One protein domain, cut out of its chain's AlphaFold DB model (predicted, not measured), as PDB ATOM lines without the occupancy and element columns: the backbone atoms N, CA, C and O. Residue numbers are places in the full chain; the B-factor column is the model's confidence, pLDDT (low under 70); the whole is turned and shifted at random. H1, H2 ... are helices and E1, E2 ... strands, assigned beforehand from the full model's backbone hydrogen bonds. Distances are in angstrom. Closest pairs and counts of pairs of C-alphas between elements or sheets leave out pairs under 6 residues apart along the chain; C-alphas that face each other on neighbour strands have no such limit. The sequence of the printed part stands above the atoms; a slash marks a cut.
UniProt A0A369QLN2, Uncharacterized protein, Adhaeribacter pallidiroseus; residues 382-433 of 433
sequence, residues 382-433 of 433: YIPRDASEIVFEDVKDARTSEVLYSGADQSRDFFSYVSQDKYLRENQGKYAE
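AT A GLANCE: This is residues 382 to 433 of the 433 residues of an uncharacterized protein of Adhaeribacter pallidiroseus (UniProt A0A369QLN2). The chain makes one long narrow loop with H1 as most of one side: residues 386 to 394, with no named element, run along the other side, the chain turns round through residues 397 to 402 at one end, and E1 and then H1 lead back. The short helix H2 sits at the other end, and beyond it the last residues fold back toward the first printed ones. The 52 printed residues hold one named strand and two named helices in the order E1, H1, H2; under half of the residues are in these elements, and the class is mostly helix. The whole is loose, with a radius of gyration of the C-alphas of 13.1 A, and its outline is a rod spanning 40 by 19 by 18 A.

HOW THE PARTS SIT: H1, residues 407 to 420, is the longest helix. H2, residues 422 to 426, and H1 only just touch, only at the corner by their link, with 3 pairs of C-alphas within 8 A. H1 touches H2 with residues 418 to 419 alone, and the closest C-alphas, those of Ser 419 and Arg 425, are 5.1 A apart. E1, residues 403 to 405, and H1 meet only through their link. E1 and H2 are apart. E1 pairs with no named strand, but residues 395 to 396 pair with it, antiparallel. In H1 and H2 every O i to N i+4 pair is within hydrogen-bond range.

IN THESE COORDINATES: H1 measures 20.0 A from C-alpha 407 at (7.354, -41.481, 35.402) to C-alpha 420 at (25.405, -35.751, 28.988). E1 measures 5.5 A and begins at C-alpha 403, (-0.565, -41.980, 30.485). H2 measures 6.2 A and ends at C-alpha 426, (29.814, -32.822, 38.089).

THE WHOLE: The two C-alphas farthest apart, those of Arg 399 and Glu 426, are 40.2 A apart, while those of Tyr 382 and Glu 433, the first and last printed, are 9.6 A apart. The links from E1 to H1 and from H1 to H2 are tight. Residues 382 to 402 hold no named element. The printed part has no cut and ends at the chain's last residue. The mean pLDDT of the printed part is 95.1, and no printed residue is under 70.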
ATOM      1  N   TYR A 382      17.609 -28.691  42.492       96.06
ATOM      2  CA  TYR A 382      18.507 -29.648  43.141       96.06
ATOM      3  C   TYR A 382      18.772 -30.781  42.153       96.06
ATOM      4  O   TYR A 382      17.822 -31.402  41.684       96.06
ATOM      5  N   ILE A 383      20.033 -31.032  41.808       97.38
ATOM      6  CA  ILE A 383      20.422 -32.056  40.835       97.38
ATOM      7  C   ILE A 383      20.442 -33.407  41.564       97.38
ATOM      8  O   ILE A 383      21.388 -33.655  42.316       97.38
ATOM      9  N   PRO A 384      19.454 -34.300  41.369       96.62
ATOM     10  CA  PRO A 384      19.409 -35.578  42.067       96.62
ATOM     11  C   PRO A 384      20.591 -36.458  41.657       96.62
ATOM     12  O   PRO A 384      21.012 -36.445  40.496       96.62
ATOM     13  N   ARG A 385      21.134 -37.232  42.600       95.62
ATOM     14  CA  ARG A 385      22.225 -38.178  42.306       95.62
ATOM     15  C   ARG A 385      21.745 -39.366  41.481       95.62
ATOM     16  O   ARG A 385      22.434 -39.799  40.562       95.62
ATOM     17  N   ASP A 386      20.558 -39.857  41.805       93.81
ATOM     18  CA  ASP A 386      19.925 -41.004  41.171       93.81
ATOM     19  C   ASP A 386      18.410 -41.004  41.445       93.81
ATOM     20  O   ASP A 386      17.873 -40.118  42.119       93.81
ATOM     21  N   ALA A 387      17.710 -41.999  40.894       92.25
ATOM     22  CA  ALA A 387      16.255 -42.114  40.960       92.25
ATOM     23  C   ALA A 387      15.696 -42.344  42.379       92.25
ATOM     24  O   ALA A 387      14.486 -42.290  42.555       92.25
ATOM     25  N   SER A 388      16.532 -42.592  43.395       93.00
ATOM     26  CA  SER A 388      16.078 -42.663  44.792       93.00
ATOM     27  C   SER A 388      15.834 -41.286  45.418       93.00
ATOM     28  O   SER A 388      15.143 -41.189  46.431       93.00
ATOM     29  N   GLU A 389      16.372 -40.217  44.821       94.44
ATOM     30  CA  GLU A 389      16.290 -38.854  45.355       94.44
ATOM     31  C   GLU A 389      15.142 -38.020  44.753       94.44
ATOM     32  O   GLU A 389      14.882 -36.912  45.222       94.44
ATOM     33  N   ILE A 390      14.450 -38.528  43.728       92.75
ATOM     34  CA  ILE A 390      13.365 -37.829  43.027       92.75
ATOM     35  C   ILE A 390      12.281 -38.814  42.585       92.75
ATOM     36  O   ILE A 390      12.572 -39.903  42.099       92.75
ATOM     37  N   VAL A 391      11.017 -38.414  42.726       91.12
ATOM     38  CA  VAL A 391       9.862 -39.186  42.252       91.12
ATOM     39  C   VAL A 391       9.255 -38.465  41.054       91.12
ATOM     40  O   VAL A 391       8.919 -37.288  41.149       91.12
ATOM     41  N   PHE A 392       9.113 -39.176  39.937       93.25
ATOM     42  CA  PHE A 392       8.451 -38.674  38.735       93.25
ATOM     43  C   PHE A 392       7.026 -39.221  38.664       93.25
ATOM     44  O   PHE A 392       6.824 -40.435  38.704       93.25
ATOM     45  N   GLU A 393       6.047 -38.331  38.539       93.25
ATOM     46  CA  GLU A 393       4.653 -38.707  38.311       93.25
ATOM     47  C   GLU A 393       4.374 -38.872  36.816       93.25
ATOM     48  O   GLU A 393       4.917 -38.136  35.995       93.25
ATOM     49  N   ASP A 394       3.510 -39.820  36.450       95.56
ATOM     50  CA  ASP A 394       3.071 -39.991  35.063       95.56
ATOM     51  C   ASP A 394       2.426 -38.707  34.521       95.56
ATOM     52  O   ASP A 394       1.468 -38.186  35.099       95.56
ATOM     53  N   VAL A 395       2.873 -38.250  33.350       94.56
ATOM     54  CA  VAL A 395       2.167 -37.208  32.599       94.56
ATOM     55  C   VAL A 395       0.961 -37.852  31.927       94.56
ATOM     56  O   VAL A 395       1.108 -38.780  31.126       94.56
ATOM     57  N   LYS A 396      -0.237 -37.354  32.237       95.75
ATOM     58  CA  LYS A 396      -1.509 -37.894  31.740       95.75
ATOM     59  C   LYS A 396      -2.275 -36.865  30.911       95.75
ATOM     60  O   LYS A 396      -2.204 -35.671  31.198       95.75
ATOM     61  N   ASP A 397      -3.040 -37.309  29.912       94.25
ATOM     62  CA  ASP A 397      -4.014 -36.439  29.236       94.25
ATOM     63  C   ASP A 397      -5.083 -36.033  30.259       94.25
ATOM     64  O   ASP A 397      -5.729 -36.878  30.883       94.25
ATOM     65  N   ALA A 398      -5.275 -34.725  30.437       91.06
ATOM     66  CA  ALA A 398      -6.164 -34.184  31.462       91.06
ATOM     67  C   ALA A 398      -7.649 -34.572  31.280       91.06
ATOM     68  O   ALA A 398      -8.428 -34.447  32.220       91.06
ATOM     69  N   ARG A 399      -8.062 -35.021  30.087       93.06
ATOM     70  CA  ARG A 399      -9.447 -35.404  29.764       93.06
ATOM     71  C   ARG A 399      -9.666 -36.907  29.870       93.06
ATOM     72  O   ARG A 399     -10.727 -37.325  30.323       93.06
ATOM     73  N   THR A 400      -8.704 -37.711  29.415       94.62
ATOM     74  CA  THR A 400      -8.854 -39.178  29.344       94.62
ATOM     75  C   THR A 400      -8.160 -39.913  30.486       94.62
ATOM     76  O   THR A 400      -8.435 -41.091  30.696       94.62
ATOM     77  N   SER A 401      -7.288 -39.236  31.246       91.56
ATOM     78  CA  SER A 401      -6.392 -39.834  32.251       91.56
ATOM     79  C   SER A 401      -5.428 -40.892  31.696       91.56
ATOM     80  O   SER A 401      -4.802 -41.622  32.467       91.56
ATOM     81  N   GLU A 402      -5.289 -40.978  30.372       94.94
ATOM     82  CA  GLU A 402      -4.326 -41.852  29.704       94.94
ATOM     83  C   GLU A 402      -2.899 -41.368  29.975       94.94
ATOM     84  O   GLU A 402      -2.629 -40.170  29.898       94.94
ATOM     85  N   VAL A 403      -1.987 -42.292  30.290       95.88
ATOM     86  CA  VAL A 403      -0.565 -41.980  30.485       95.88
ATOM     87  C   VAL A 403       0.059 -41.652  29.132       95.88
ATOM     88  O   VAL A 403       0.253 -42.532  28.301       95.88
ATOM     89  N   LEU A 404       0.388 -40.377  28.933       95.69
ATOM     90  CA  LEU A 404       1.087 -39.887  27.746       95.69
ATOM     91  C   LEU A 404       2.595 -40.121  27.854       95.69
ATOM     92  O   LEU A 404       3.257 -40.353  26.846       95.69
ATOM     93  N   TYR A 405       3.141 -40.040  29.070       96.62
ATOM     94  CA  TYR A 405       4.562 -40.244  29.321       96.62
ATOM     95  C   TYR A 405       4.791 -40.714  30.760       96.62
ATOM     96  O   TYR A 405       4.408 -40.035  31.715       96.62
ATOM     97  N   SER A 406       5.373 -41.904  30.919       96.75
ATOM     98  CA  SER A 406       5.479 -42.549  32.230       96.75
ATOM     99  C   SER A 406       6.522 -41.873  33.122       96.75
ATOM    100  O   SER A 406       7.507 -41.312  32.636       96.75
ATOM    101  N   GLY A 407       6.348 -41.945  34.442       95.94
ATOM    102  CA  GLY A 407       7.354 -41.481  35.402       95.94
ATOM    103  C   GLY A 407       8.699 -42.206  35.245       95.94
ATOM    104  O   GLY A 407       9.762 -41.607  35.400       95.94
ATOM    105  N   ALA A 408       8.675 -43.484  34.851       95.25
ATOM    106  CA  ALA A 408       9.887 -44.260  34.589       95.25
ATOM    107  C   ALA A 408      10.646 -43.759  33.347       95.25
ATOM    108  O   ALA A 408      11.872 -43.626  33.390       95.25
ATOM    109  N   ASP A 409       9.932 -43.444  32.261       96.50
ATOM    110  CA  ASP A 409      10.536 -42.864  31.057       96.50
ATOM    111  C   ASP A 409      11.089 -41.461  31.336       96.50
ATOM    112  O   ASP A 409      12.228 -41.178  30.963       96.50
ATOM    113  N   GLN A 410      10.342 -40.631  32.074       96.88
ATOM    114  CA  GLN A 410      10.811 -39.322  32.545       96.88
ATOM    115  C   GLN A 410      12.106 -39.438  33.347       96.88
ATOM    116  O   GLN A 410      13.065 -38.721  33.071       96.88
ATOM    117  N   SER A 411      12.160 -40.368  34.307       96.38
ATOM    118  CA  SER A 411      13.356 -40.607  35.114       96.38
ATOM    119  C   SER A 411      14.546 -41.004  34.242       96.38
ATOM    120  O   SER A 411      15.630 -40.442  34.388       96.38
ATOM    121  N   ARG A 412      14.368 -41.961  33.320       96.06
ATOM    122  CA  ARG A 412      15.436 -42.397  32.407       96.06
ATOM    123  C   ARG A 412      15.978 -41.220  31.596       96.06
ATOM    124  O   ARG A 412      17.193 -41.029  31.535       96.06
ATOM    125  N   ASP A 413      15.091 -40.442  30.987       96.62
ATOM    126  CA  ASP A 413      15.483 -39.386  30.058       96.62
ATOM    127  C   ASP A 413      16.074 -38.177  30.805       96.62
ATOM    128  O   ASP A 413      17.060 -37.596  30.348       96.62
ATOM    129  N   PHE A 414      15.584 -37.878  32.013       95.88
ATOM    130  CA  PHE A 414      16.190 -36.895  32.913       95.88
ATOM    131  C   PHE A 414      17.625 -37.274  33.305       95.88
ATOM    132  O   PHE A 414      18.535 -36.461  33.146       95.88
ATOM    133  N   PHE A 415      17.872 -38.503  33.772       97.12
ATOM    134  CA  PHE A 415      19.233 -38.908  34.153       97.12
ATOM    135  C   PHE A 415      20.167 -39.045  32.945       97.12
ATOM    136  O   PHE A 415      21.357 -38.742  33.059       97.12
ATOM    137  N   SER A 416      19.635 -39.402  31.771       97.19
ATOM    138  CA  SER A 416      20.372 -39.308  30.509       97.19
ATOM    139  C   SER A 416      20.811 -37.860  30.244       97.19
ATOM    140  O   SER A 416      22.000 -37.605  30.036       97.19
ATOM    141  N   TYR A 417      19.896 -36.892  30.385       96.62
ATOM    142  CA  TYR A 417      20.194 -35.464  30.246       96.62
ATOM    143  C   TYR A 417      21.242 -34.964  31.260       96.62
ATOM    144  O   TYR A 417      22.198 -34.283  30.885       96.62
ATOM    145  N   VAL A 418      21.112 -35.345  32.534       96.69
ATOM    146  CA  VAL A 418      22.089 -35.003  33.584       96.69
ATOM    147  C   VAL A 418      23.471 -35.570  33.258       96.69
ATOM    148  O   VAL A 418      24.476 -34.899  33.468       96.69
ATOM    149  N   SER A 419      23.544 -36.789  32.718       96.19
ATOM    150  CA  SER A 419      24.818 -37.447  32.411       96.19
ATOM    151  C   SER A 419      25.544 -36.862  31.189       96.19
ATOM    152  O   SER A 419      26.782 -36.811  31.187       96.19
ATOM    153  N   GLN A 420      24.809 -36.383  30.174       97.00
ATOM    154  CA  GLN A 420      25.405 -35.751  28.988       97.00
ATOM    155  C   GLN A 420      25.961 -34.351  29.282       97.00
ATOM    156  O   GLN A 420      26.991 -33.977  28.716       97.00
ATOM    157  N   ASP A 421      25.326 -33.586  30.174       95.81
ATOM    158  CA  ASP A 421      25.775 -32.240  30.506       95.81
ATOM    159  C   ASP A 421      26.933 -32.286  31.514       95.81
ATOM    160  O   ASP A 421      26.850 -32.899  32.580       95.81
ATOM    161  N   LYS A 422      28.055 -31.638  31.175       94.94
ATOM    162  CA  LYS A 422      29.253 -31.662  32.025       94.94
ATOM    163  C   LYS A 422      28.991 -31.037  33.396       94.94
ATOM    164  O   LYS A 422      29.471 -31.572  34.393       94.94
ATOM    165  N   TYR A 423      28.276 -29.916  33.437       94.50
ATOM    166  CA  TYR A 423      28.014 -29.194  34.672       94.50
ATOM    167  C   TYR A 423      27.066 -29.985  35.575       94.50
ATOM    168  O   TYR A 423      27.379 -30.174  36.750       94.50
ATOM    169  N   LEU A 424      25.958 -30.497  35.034       96.44
ATOM    170  CA  LEU A 424      24.990 -31.269  35.814       96.44
ATOM    171  C   LEU A 424      25.611 -32.553  36.368       96.44
ATOM    172  O   LEU A 424      25.484 -32.828  37.560       96.44
ATOM    173  N   ARG A 425      26.363 -33.292  35.543       96.69
ATOM    174  CA  ARG A 425      27.063 -34.509  35.969       96.69
ATOM    175  C   ARG A 425      28.052 -34.254  37.112       96.69
ATOM    176  O   ARG A 425      28.132 -35.052  38.037       96.69
ATOM    177  N   GLU A 426      28.811 -33.158  37.063       96.94
ATOM    178  CA  GLU A 426      29.814 -32.822  38.089       96.94
ATOM    179  C   GLU A 426      29.197 -32.260  39.387       96.94
ATOM    180  O   GLU A 426      29.878 -32.199  40.416       96.94
ATOM    181  N   ASN A 427      27.920 -31.862  39.361       96.88
ATOM    182  CA  ASN A 427      27.234 -31.207  40.479       96.88
ATOM    183  C   ASN A 427      26.007 -31.970  40.998       96.88
ATOM    184  O   ASN A 427      25.207 -31.405  41.740       96.88
ATOM    185  N   GLN A 428      25.885 -33.261  40.689       96.94
ATOM    186  CA  GLN A 428      24.899 -34.134  41.327       96.94
ATOM    187  C   GLN A 428      24.993 -34.069  42.862       96.94
ATOM    188  O   GLN A 428      26.077 -34.071  43.454       96.94
ATOM    189  N   GLY A 429      23.842 -34.010  43.522       95.88
ATOM    190  CA  GLY A 429      23.718 -33.808  44.961       95.88
ATOM    191  C   GLY A 429      23.868 -32.356  45.423       95.88
ATOM    192  O   GLY A 429      24.066 -32.123  46.617       95.88
ATOM    193  N   LYS A 430      23.839 -31.388  44.500       95.81
ATOM    194  CA  LYS A 430      23.912 -29.944  44.767       95.81
ATOM    195  C   LYS A 430      22.853 -29.204  43.952       95.81
ATOM    196  O   LYS A 430      22.260 -29.761  43.032       95.81
ATOM    197  N   TYR A 431      22.642 -27.934  44.272       94.94
ATOM    198  CA  TYR A 431      21.826 -27.048  43.449       94.94
ATOM    199  C   TYR A 431      22.597 -26.588  42.207       94.94
ATOM    200  O   TYR A 431      23.813 -26.399  42.268       94.94
ATOM    201  N   ALA A 432      21.890 -26.400  41.095       94.12
ATOM    202  CA  ALA A 432      22.450 -25.814  39.883       94.12
ATOM    203  C   ALA A 432      22.667 -24.299  40.086       94.12
ATOM    204  O   ALA A 432      21.738 -23.518  39.946       94.12
ATOM    205  N   GLU A 433      23.874 -23.871  40.454       85.50
ATOM    206  CA  GLU A 433      24.312 -22.463  40.582       85.50
ATOM    207  C   GLU A 433      24.868 -21.825  39.300       85.50
ATOM    208  O   GLU A 433      25.667 -22.486  38.587       85.50
TER     209      GLU A 433